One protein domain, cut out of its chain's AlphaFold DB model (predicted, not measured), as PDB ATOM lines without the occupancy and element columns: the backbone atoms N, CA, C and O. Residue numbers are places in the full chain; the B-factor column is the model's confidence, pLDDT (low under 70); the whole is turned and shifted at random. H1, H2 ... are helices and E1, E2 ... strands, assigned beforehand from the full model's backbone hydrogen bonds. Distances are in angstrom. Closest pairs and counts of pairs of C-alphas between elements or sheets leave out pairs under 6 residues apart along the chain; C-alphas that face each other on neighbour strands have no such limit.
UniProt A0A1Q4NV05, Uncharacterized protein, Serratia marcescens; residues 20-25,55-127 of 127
ATOM      1  N   CYS A  20     130.695 120.850 115.505       89.31
ATOM      2  CA  CYS A  20     129.705 119.867 115.935       89.31
ATOM      3  C   CYS A  20     128.967 120.351 117.188       89.31
ATOM      4  O   CYS A  20     127.746 120.322 117.206       89.31
ATOM      5  N   SER A  21     129.672 120.915 118.179       90.44
ATOM      6  CA  SER A  21     129.040 121.448 119.398       90.44
ATOM      7  C   SER A  21     128.038 122.567 119.097       90.44
ATOM      8  O   SER A  21     126.966 122.595 119.702       90.44
ATOM      9  N   THR A  22     128.354 123.460 118.155       90.38
ATOM     10  CA  THR A  22     127.455 124.548 117.741       90.38
ATOM     11  C   THR A  22     126.199 124.013 117.061       90.38
ATOM     12  O   THR A  22     125.101 124.496 117.333       90.38
ATOM     13  N   ILE A  23     126.342 123.024 116.176       92.31
ATOM     14  CA  ILE A  23     125.196 122.418 115.493       92.31
ATOM     15  C   ILE A  23     124.351 121.600 116.467       92.31
ATOM     16  O   ILE A  23     123.136 121.782 116.482       92.31
ATOM     17  N   SER A  24     124.966 120.819 117.358       94.31
ATOM     18  CA  SER A  24     124.244 120.087 118.401       94.31
ATOM     19  C   SER A  24     123.452 121.027 119.318       94.31
ATOM     20  O   SER A  24     122.306 120.738 119.645       94.31
ATOM     21  N   PHE A  25     124.014 122.185 119.679       92.38
ATOM     22  CA  PHE A  25     123.309 123.199 120.471       92.38
ATOM     23  C   PHE A  25     122.100 123.780 119.722       92.38
ATOM     24  O   PHE A  25     121.018 123.916 120.289       92.38
ATOM     25  N   LEU A  55     141.642 113.346 116.493       91.12
ATOM     26  CA  LEU A  55     140.860 112.851 117.617       91.12
ATOM     27  C   LEU A  55     139.747 113.845 117.960       91.12
ATOM     28  O   LEU A  55     139.978 115.049 118.077       91.12
ATOM     29  N   MET A  56     138.546 113.328 118.197       92.19
ATOM     30  CA  MET A  56     137.441 114.073 118.787       92.19
ATOM     31  C   MET A  56     137.008 113.424 120.095       92.19
ATOM     32  O   MET A  56     136.692 112.237 120.139       92.19
ATOM     33  N   ILE A  57     136.976 114.222 121.162       91.25
ATOM     34  CA  ILE A  57     136.540 113.786 122.490       91.25
ATOM     35  C   ILE A  57     135.174 114.406 122.781       91.25
ATOM     36  O   ILE A  57     135.040 115.629 122.839       91.25
ATOM     37  N   PHE A  58     134.167 113.562 122.978       90.88
ATOM     38  CA  PHE A  58     132.824 113.964 123.380       90.88
ATOM     39  C   PHE A  58     132.638 113.669 124.865       90.88
ATOM     40  O   PHE A  58     132.676 112.519 125.295       90.88
ATOM     41  N   MET A  59     132.449 114.725 125.654       86.69
ATOM     42  CA  MET A  59     132.187 114.623 127.088       86.69
ATOM     43  C   MET A  59     130.680 114.452 127.299       86.69
ATOM     44  O   MET A  59     129.928 115.426 127.264       86.69
ATOM     45  N   MET A  60     130.243 113.212 127.498       86.62
ATOM     46  CA  MET A  60     128.836 112.833 127.596       86.62
ATOM     47  C   MET A  60     128.413 112.825 129.066       86.62
ATOM     48  O   MET A  60     128.828 111.971 129.845       86.62
ATOM     49  N   SER A  61     127.603 113.805 129.464       82.38
ATOM     50  CA  SER A  61     127.126 113.957 130.847       82.38
ATOM     51  C   SER A  61     125.629 113.694 130.935       82.38
ATOM     52  O   SER A  61     124.879 114.142 130.069       82.38
ATOM     53  N   SER A  62     125.191 113.021 131.999       81.62
ATOM     54  CA  SER A  62     123.766 112.889 132.310       81.62
ATOM     55  C   SER A  62     123.133 114.255 132.611       81.62
ATOM     56  O   SER A  62     123.834 115.236 132.904       81.62
ATOM     57  N   TYR A  63     121.797 114.322 132.567       81.94
ATOM     58  CA  TYR A  63     121.050 115.502 133.013       81.94
ATOM     59  C   TYR A  63     121.459 115.900 134.436       81.94
ATOM     60  O   TYR A  63     121.813 117.054 134.670       81.94
ATOM     61  N   GLU A  64     121.526 114.931 135.350       82.31
ATOM     62  CA  GLU A  64     121.883 115.164 136.750       82.31
ATOM     63  C   GLU A  64     123.281 115.763 136.913       82.31
ATOM     64  O   GLU A  64     123.460 116.764 137.611       82.31
ATOM     65  N   THR A  65     124.265 115.219 136.196       82.56
ATOM     66  CA  THR A  65     125.639 115.742 136.207       82.56
ATOM     67  C   THR A  65     125.690 117.165 135.650       82.56
ATOM     68  O   THR A  65     126.342 118.050 136.213       82.56
ATOM     69  N   SER A  66     124.962 117.417 134.560       82.94
ATOM     70  CA  SER A  66     124.899 118.731 133.916       82.94
ATOM     71  C   SER A  66     124.229 119.768 134.819       82.94
ATOM     72  O   SER A  66     124.762 120.869 134.988       82.94
ATOM     73  N   ARG A  67     123.111 119.401 135.456       83.56
ATOM     74  CA  ARG A  67     122.371 120.214 136.429       83.56
ATOM     75  C   ARG A  67     123.240 120.562 137.630       83.56
ATOM     76  O   ARG A  67     123.357 121.734 137.983       83.56
ATOM     77  N   TRP A  68     123.907 119.570 138.216       82.69
ATOM     78  CA  TRP A  68     124.821 119.783 139.335       82.69
ATOM     79  C   TRP A  68     125.975 120.720 138.954       82.69
ATOM     80  O   TRP A  68     126.293 121.662 139.683       82.69
ATOM     81  N   GLY A  69     126.555 120.527 137.765       80.56
ATOM     82  CA  GLY A  69     127.605 121.392 137.238       80.56
ATOM     83  C   GLY A  69     127.147 122.835 136.995       80.56
ATOM     84  O   GLY A  69     127.919 123.760 137.245       80.56
ATOM     85  N   LEU A  70     125.918 123.048 136.509       83.50
ATOM     86  CA  LEU A  70     125.312 124.378 136.346       83.50
ATOM     87  C   LEU A  70     125.107 125.057 137.705       83.50
ATOM     88  O   LEU A  70     125.555 126.187 137.896       83.50
ATOM     89  N   LYS A  71     124.550 124.328 138.677       83.75
ATOM     90  CA  LYS A  71     124.356 124.808 140.048       83.75
ATOM     91  C   LYS A  71     125.654 125.284 140.691       83.75
ATOM     92  O   LYS A  71     125.714 126.390 141.218       83.75
ATOM     93  N   LYS A  72     126.732 124.500 140.587       83.44
ATOM     94  CA  LYS A  72     128.053 124.874 141.126       83.44
ATOM     95  C   LYS A  72     128.642 126.148 140.508       83.44
ATOM     96  O   LYS A  72     129.503 126.764 141.126       83.44
ATOM     97  N   ARG A  73     128.207 126.547 139.308       77.38
ATOM     98  CA  ARG A  73     128.689 127.761 138.626       77.38
ATOM     99  C   ARG A  73     127.821 128.998 138.847       77.38
ATOM    100  O   ARG A  73     128.260 130.070 138.430       77.38
ATOM    101  N   GLY A  74     126.663 128.851 139.496       83.38
ATOM    102  CA  GLY A  74     125.645 129.900 139.602       83.38
ATOM    103  C   GLY A  74     124.730 130.004 138.375       83.38
ATOM    104  O   GLY A  74     124.000 130.976 138.257       83.38
ATOM    105  N   ASP A  75     124.756 129.006 137.483       82.81
ATOM    106  CA  ASP A  75     123.977 128.965 136.235       82.81
ATOM    107  C   ASP A  75     122.753 128.025 136.359       82.81
ATOM    108  O   ASP A  75     122.301 127.435 135.373       82.81
ATOM    109  N   GLU A  76     122.266 127.779 137.582       84.00
ATOM    110  CA  GLU A  76     121.111 126.901 137.813       84.00
ATOM    111  C   GLU A  76     119.880 127.437 137.065       84.00
ATOM    112  O   GLU A  76     119.603 128.633 137.079       84.00
ATOM    113  N   GLY A  77     119.157 126.555 136.372       82.94
ATOM    114  CA  GLY A  77     117.974 126.936 135.592       82.94
ATOM    115  C   GLY A  77     118.257 127.577 134.228       82.94
ATOM    116  O   GLY A  77     117.308 127.842 133.499       82.94
ATOM    117  N   LEU A  78     119.525 127.768 133.830       86.62
ATOM    118  CA  LEU A  78     119.868 128.306 132.502       86.62
ATOM    119  C   LEU A  78     119.319 127.445 131.352       86.62
ATOM    120  O   LEU A  78     118.961 127.959 130.295       86.62
ATOM    121  N   PHE A  79     119.261 126.131 131.564       88.81
ATOM    122  CA  PHE A  79     118.712 125.168 130.620       88.81
ATOM    123  C   PHE A  79     117.730 124.247 131.339       88.81
ATOM    124  O   PHE A  79     118.008 123.790 132.451       88.81
ATOM    125  N   ASN A  80     116.602 123.956 130.692       90.25
ATOM    126  CA  ASN A  80     115.654 122.966 131.186       90.25
ATOM    127  C   ASN A  80     116.135 121.534 130.870       90.25
ATOM    128  O   ASN A  80     117.108 121.318 130.142       90.25
ATOM    129  N   GLU A  81     115.459 120.546 131.453       90.19
ATOM    130  CA  GLU A  81     115.794 119.130 131.276       90.19
ATOM    131  C   GLU A  81     115.680 118.672 129.822       90.19
ATOM    132  O   GLU A  81     116.597 118.034 129.305       90.19
ATOM    133  N   GLU A  82     114.609 119.075 129.139       92.88
ATOM    134  CA  GLU A  82     114.379 118.752 127.731       92.88
ATOM    135  C   GLU A  82     115.530 119.234 126.839       92.88
ATOM    136  O   GLU A  82     116.047 118.477 126.018       92.88
ATOM    137  N   PHE A  83     115.988 120.474 127.028       92.44
ATOM    138  CA  PHE A  83     117.110 121.028 126.283       92.44
ATOM    139  C   PHE A  83     118.393 120.240 126.539       92.44
ATOM    140  O   PHE A  83     119.102 119.903 125.594       92.44
ATOM    141  N   LEU A  84     118.705 119.939 127.803       89.62
ATOM    142  CA  LEU A  84     119.916 119.197 128.159       89.62
ATOM    143  C   LEU A  84     119.901 117.786 127.563       89.62
ATOM    144  O   LEU A  84     120.917 117.334 127.031       89.62
ATOM    145  N   TYR A  85     118.746 117.127 127.575       91.44
ATOM    146  CA  TYR A  85     118.552 115.829 126.943       91.44
ATOM    147  C   TYR A  85     118.690 115.898 125.417       91.44
ATOM    148  O   TYR A  85     119.423 115.108 124.816       91.44
ATOM    149  N   ASN A  86     118.055 116.882 124.778       93.62
ATOM    150  CA  ASN A  86     118.164 117.088 123.338       93.62
ATOM    151  C   ASN A  86     119.600 117.432 122.924       93.62
ATOM    152  O   ASN A  86     120.078 116.981 121.884       93.62
ATOM    153  N   TRP A  87     120.326 118.185 123.746       93.06
ATOM    154  CA  TRP A  87     121.719 118.508 123.474       93.06
ATOM    155  C   TRP A  87     122.625 117.287 123.593       93.06
ATOM    156  O   TRP A  87     123.454 117.070 122.709       93.06
ATOM    157  N   TRP A  88     122.419 116.453 124.616       92.06
ATOM    158  CA  TRP A  88     123.104 115.169 124.758       92.06
ATOM    159  C   TRP A  88     122.878 114.278 123.530       92.06
ATOM    160  O   TRP A  88     123.846 113.840 122.909       92.06
ATOM    161  N   LYS A  89     121.622 114.120 123.091       93.38
ATOM    162  CA  LYS A  89     121.282 113.372 121.869       93.38
ATOM    163  C   LYS A  89     121.991 113.923 120.641       93.38
ATOM    164  O   LYS A  89     122.579 113.181 119.864       93.38
ATOM    165  N   ALA A  90     121.966 115.238 120.451       94.56
ATOM    166  CA  ALA A  90     122.597 115.843 119.288       94.56
ATOM    167  C   ALA A  90     124.135 115.720 119.313       94.56
ATOM    168  O   ALA A  90     124.760 115.749 118.254       94.56
ATOM    169  N   LEU A  91     124.764 115.604 120.488       93.88
ATOM    170  CA  LEU A  91     126.192 115.282 120.612       93.88
ATOM    171  C   LEU A  91     126.470 113.810 120.289       93.88
ATOM    172  O   LEU A  91     127.457 113.525 119.616       93.88
ATOM    173  N   GLU A  92     125.588 112.900 120.701       94.06
ATOM    174  CA  GLU A  92     125.672 111.475 120.367       94.06
ATOM    175  C   GLU A  92     125.569 111.248 118.850       94.06
ATOM    176  O   GLU A  92     126.424 110.582 118.266       94.06
ATOM    177  N   LEU A  93     124.598 111.887 118.183       95.12
ATOM    178  CA  LEU A  93     124.486 111.850 116.719       95.12
ATOM    179  C   LEU A  93     125.759 112.379 116.044       95.12
ATOM    180  O   LEU A  93     126.251 111.782 115.088       95.12
ATOM    181  N   ALA A  94     126.310 113.490 116.537       95.25
ATOM    182  CA  ALA A  94     127.547 114.035 115.993       95.25
ATOM    183  C   ALA A  94     128.707 113.037 116.128       95.25
ATOM    184  O   ALA A  94     129.448 112.840 115.170       95.25
ATOM    185  N   ALA A  95     128.852 112.393 117.290       95.06
ATOM    186  CA  ALA A  95     129.884 111.391 117.530       95.06
ATOM    187  C   ALA A  95     129.776 110.218 116.542       95.06
ATOM    188  O   ALA A  95     130.778 109.850 115.931       95.06
ATOM    189  N   GLN A  96     128.564 109.697 116.326       95.38
ATOM    190  CA  GLN A  96     128.302 108.615 115.371       95.38
ATOM    191  C   GLN A  96     128.685 109.003 113.937       95.38
ATOM    192  O   GLN A  96     129.380 108.247 113.261       95.38
ATOM    193  N   VAL A  97     128.289 110.197 113.481       95.19
ATOM    194  CA  VAL A  97     128.611 110.673 112.124       95.19
ATOM    195  C   VAL A  97     130.112 110.863 111.940       95.19
ATOM    196  O   VAL A  97     130.673 110.406 110.950       95.19
ATOM    197  N   MET A  98     130.789 111.504 112.897       94.12
ATOM    198  CA  MET A  98     132.240 111.704 112.806       94.12
ATOM    199  C   MET A  98     132.987 110.364 112.792       94.12
ATOM    200  O   MET A  98     133.943 110.200 112.036       94.12
ATOM    201  N   GLN A  99     132.529 109.391 113.583       95.12
ATOM    202  CA  GLN A  99     133.101 108.050 113.594       95.12
ATOM    203  C   GLN A  99     132.892 107.327 112.255       95.12
ATOM    204  O   GLN A  99     133.834 106.718 111.748       95.12
ATOM    205  N   ALA A 100     131.701 107.429 111.656       94.31
ATOM    206  CA  ALA A 100     131.405 106.856 110.340       94.31
ATOM    207  C   ALA A 100     132.286 107.450 109.224       94.31
ATOM    208  O   ALA A 100     132.697 106.740 108.311       94.31
ATOM    209  N   GLU A 101     132.662 108.725 109.347       92.88
ATOM    210  CA  GLU A 101     133.582 109.422 108.434       92.88
ATOM    211  C   GLU A 101     135.073 109.116 108.715       92.88
ATOM    212  O   GLU A 101     135.993 109.692 108.119       92.88
ATOM    213  N   GLY A 102     135.337 108.174 109.627       92.56
ATOM    214  CA  GLY A 102     136.672 107.682 109.953       92.56
ATOM    215  C   GLY A 102     137.487 108.643 110.816       92.56
ATOM    216  O   GLY A 102     138.717 108.629 110.755       92.56
ATOM    217  N   ILE A 103     136.839 109.535 111.567       92.06
ATOM    218  CA  ILE A 103     137.507 110.311 112.615       92.06
ATOM    219  C   ILE A 103     137.627 109.416 113.853       92.06
ATOM    220  O   ILE A 103     136.685 108.714 114.219       92.06
ATOM    221  N   ASN A 104     138.779 109.446 114.526       94.56
ATOM    222  CA  ASN A 104     138.916 108.773 115.812       94.56
ATOM    223  C   ASN A 104     138.055 109.509 116.846       94.56
ATOM    224  O   ASN A 104     138.336 110.656 117.202       94.56
ATOM    225  N   VAL A 105     136.986 108.868 117.302       95.25
ATOM    226  CA  VAL A 105     136.037 109.444 118.255       95.25
ATOM    227  C   VAL A 105     136.149 108.709 119.582       95.25
ATOM    228  O   VAL A 105     136.076 107.484 119.640       95.25
ATOM    229  N   ARG A 106     136.281 109.468 120.672       93.25
ATOM    230  CA  ARG A 106     136.185 108.960 122.041       93.25
ATOM    231  C   ARG A 106     135.017 109.617 122.751       93.25
ATOM    232  O   ARG A 106     134.961 110.840 122.852       93.25
ATOM    233  N   GLN A 107     134.117 108.800 123.279       90.19
ATOM    234  CA  GLN A 107     133.050 109.257 124.162       90.19
ATOM    235  C   GLN A 107     133.468 108.993 125.607       90.19
ATOM    236  O   GLN A 107     133.806 107.871 125.972       90.19
ATOM    237  N   VAL A 108     133.489 110.046 126.417       86.94
ATOM    238  CA  VAL A 108     133.778 109.975 127.849       86.94
ATOM    239  C   VAL A 108     132.460 110.171 128.578       86.94
ATOM    240  O   VAL A 108     131.953 111.292 128.655       86.94
ATOM    241  N   HIS A 109     131.895 109.073 129.069       81.62
ATOM    242  CA  HIS A 109     130.657 109.082 129.841       81.62
ATOM    243  C   HIS A 109     130.940 109.451 131.286       81.62
ATOM    244  O   HIS A 109     131.970 109.050 131.825       81.62
ATOM    245  N   GLU A 110     130.023 110.209 131.888       68.88
ATOM    246  CA  GLU A 110     130.001 110.475 133.332       68.88
ATOM    247  C   GLU A 110     131.374 110.856 133.863       68.88
ATOM    248  O   GLU A 110     131.890 110.309 134.835       68.88
ATOM    249  N   SER A 111     131.997 111.793 133.150       58.72
ATOM    250  CA  SER A 111     133.262 112.364 133.552       58.72
ATOM    251  C   SER A 111     133.186 112.717 135.036       58.72
ATOM    252  O   SER A 111     132.461 113.641 135.413       58.72
ATOM    253  N   ASN A 112     133.981 112.019 135.857       53.66
ATOM    254  CA  ASN A 112     134.240 112.299 137.277       53.66
ATOM    255  C   ASN A 112     134.951 113.648 137.473       53.66
ATOM    256  O   ASN A 112     135.694 113.865 138.425       53.66
ATOM    257  N   THR A 113     134.723 114.582 136.558       50.41
ATOM    258  CA  THR A 113     135.251 115.921 136.546       50.41
ATOM    259  C   THR A 113     134.168 116.923 136.954       50.41
ATOM    260  O   THR A 113     133.780 117.794 136.173       50.41
ATOM    261  N   PRO A 114     133.754 116.926 138.227       45.00
ATOM    262  CA  PRO A 114     133.479 118.167 138.928       45.00
ATOM    263  C   PRO A 114     134.620 119.201 138.866       45.00
ATOM    264  O   PRO A 114     134.370 120.385 139.061       45.00
ATOM    265  N   LEU A 115     135.866 118.772 138.606       42.09
ATOM    266  CA  LEU A 115     137.079 119.495 139.018       42.09
ATOM    267  C   LEU A 115     137.711 120.455 137.986       42.09
ATOM    268  O   LEU A 115     138.190 121.516 138.375       42.09
ATOM    269  N   TYR A 116     137.710 120.182 136.676       43.25
ATOM    270  CA  TYR A 116     138.459 121.041 135.732       43.25
ATOM    271  C   TYR A 116     137.889 122.460 135.572       43.25
ATOM    272  O   TYR A 116     138.635 123.380 135.243       43.25
ATOM    273  N   ARG A 117     136.589 122.684 135.823       39.97
ATOM    274  CA  ARG A 117     136.001 124.037 135.747       39.97
ATOM    275  C   ARG A 117     136.038 124.814 137.066       39.97
ATOM    276  O   ARG A 117     136.014 126.040 137.001       39.97
ATOM    277  N   SER A 118     136.130 124.154 138.225       37.31
ATOM    278  CA  SER A 118     136.340 124.838 139.513       37.31
ATOM    279  C   SER A 118     137.799 125.266 139.689       37.31
ATOM    280  O   SER A 118     138.047 126.395 140.102       37.31
ATOM    281  N   MET A 119     138.763 124.453 139.238       35.34
ATOM    282  CA  MET A 119     140.191 124.794 139.343       35.34
ATOM    283  C   MET A 119     140.622 126.002 138.493       35.34
ATOM    284  O   MET A 119     141.644 126.618 138.778       35.34
ATOM    285  N   LEU A 120     139.847 126.386 137.469       38.59
ATOM    286  CA  LEU A 120     140.123 127.588 136.666       38.59
ATOM    287  C   LEU A 120     139.530 128.880 137.256       38.59
ATOM    288  O   LEU A 120     139.942 129.961 136.848       38.59
ATOM    289  N   ARG A 121     138.579 128.798 138.202       42.75
ATOM    290  CA  ARG A 121     138.001 129.979 138.882       42.75
ATOM    291  C   ARG A 121     138.651 130.283 140.236       42.75
ATOM    292  O   ARG A 121     138.519 131.405 140.710       42.75
ATOM    293  N   GLU A 122     139.374 129.337 140.835       40.25
ATOM    294  CA  GLU A 122     140.026 129.528 142.144       40.25
ATOM    295  C   GLU A 122     141.370 130.274 142.099       40.25
ATOM    296  O   GLU A 122     141.950 130.548 143.144       40.25
ATOM    297  N   ARG A 123     141.842 130.719 140.927       39.94
ATOM    298  CA  ARG A 123     142.838 131.800 140.863       39.94
ATOM    299  C   ARG A 123     142.137 133.148 140.719       39.94
ATOM    300  O   ARG A 123     142.155 133.754 139.651       39.94
ATOM    301  N   LYS A 124     141.555 133.645 141.813       42.41
ATOM    302  CA  LYS A 124     141.612 135.097 142.031       42.41
ATOM    303  C   LYS A 124     143.096 135.447 142.231       42.41
ATOM    304  O   LYS A 124     143.775 134.693 142.930       42.41
ATOM    305  N   PRO A 125     143.633 136.506 141.604       44.19
ATOM    306  CA  PRO A 125     144.944 137.015 141.987       44.19
ATOM    307  C   PRO A 125     144.913 137.310 143.488       44.19
ATOM    308  O   PRO A 125     143.900 137.804 143.983       44.19
ATOM    309  N   ALA A 126     145.983 136.959 144.199       49.53
ATOM    310  CA  ALA A 126     146.181 137.463 145.548       49.53
ATOM    311  C   ALA A 126     146.185 139.000 145.480       49.53
ATOM    312  O   ALA A 126     146.945 139.563 144.688       49.53
ATOM    313  N   GLU A 127     145.291 139.632 146.240       43.91
ATOM    314  CA  GLU A 127     145.457 141.023 146.682       43.91
ATOM    315  C   GLU A 127     146.501 141.071 147.802       43.91
ATOM    316  O   GLU A 127     146.516 140.124 148.628       43.91
TER     317      GLU A 127
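Overview. This is residues 20 to 25 and 55 to 127 of the 127 residues of an uncharacterized protein of Serratia marcescens (UniProt A0A1Q4NV05). One long helix, H3, forms the backbone of a loose model: a two-stranded ribbon, E1 and E2, runs along one of its sides, the short H1 packs on another side, and H2 meets its first residues at a steep angle. After E2 a long stretch without named elements leads away, and its last residues, 122 to 127, stick out. The printed part has 79 residues, with three named helices and two named strands in the order H1, E1, H2, H3, E2; the sheet, E1 next to E2, is parallel and the class is mixed, helices and strands. The radius of gyration of the C-alphas is 14.8 A, and the elongated outline spans 51 by 28 by 21 A.

Arrangement. H1, residues 20 to 25, touches residues 87 to 94 of H3, residues 81 to 100, with the C-alphas of Ser 24 and Ala 90 closest at 4.6 A; they run opposite ways at a shallow tilt of 22 degrees. E1, residues 55 to 60, and E2, residues 104 to 109, are parallel at 19 degrees, with N 58 and O 106 at 2.8 A and N 106 and O 56 at 2.8 A, within hydrogen-bond range. With H2 and H3 between them, they make a strand-helix-strand unit, two parallel neighbour strands joined through helices, with a right-handed crossover. The closest C-alphas of E1 and H3 are those of Met 60 and Trp 88, 6.8 A apart; those of H3 and E2 are of Gln 99 and Val 105, 5.7 A apart. H2, residues 63 to 73, touches residues 81 to 85 of H3, closest at the C-alphas of Tyr 63 and Leu 84, 6.2 A; they run opposite ways at a steep tilt of 69 degrees, only just short of about perpendicular. H2 is apart from H1 and E2, and H1 is apart from E2. In H1, H2 and H3 every O i to N i+4 pair is within hydrogen-bond range.

Along the chain. H1 begins at C-alpha 20, (129.705, 119.867, 115.935), and is 8.5 A long. E1 measures 15.6 A, H2 15.5 A and H3 28.9 A. E2, 16.3 A, ends at C-alpha 109, (130.657, 109.082, 129.841).

Size, cuts and confidence. The C-alphas of Ala 100 and Glu 127, the two farthest apart, are 51.8 A apart. Residues 26 to 54 are not printed, and C-alphas 25 and 55 are 20.6 A apart across the cut. Of the links that are printed whole, E1 to H2 and H3 to E2 are tight and H2 to H3 is short. Mean pLDDT of the printed part is 79.3; residues 110 to 127 are under 70.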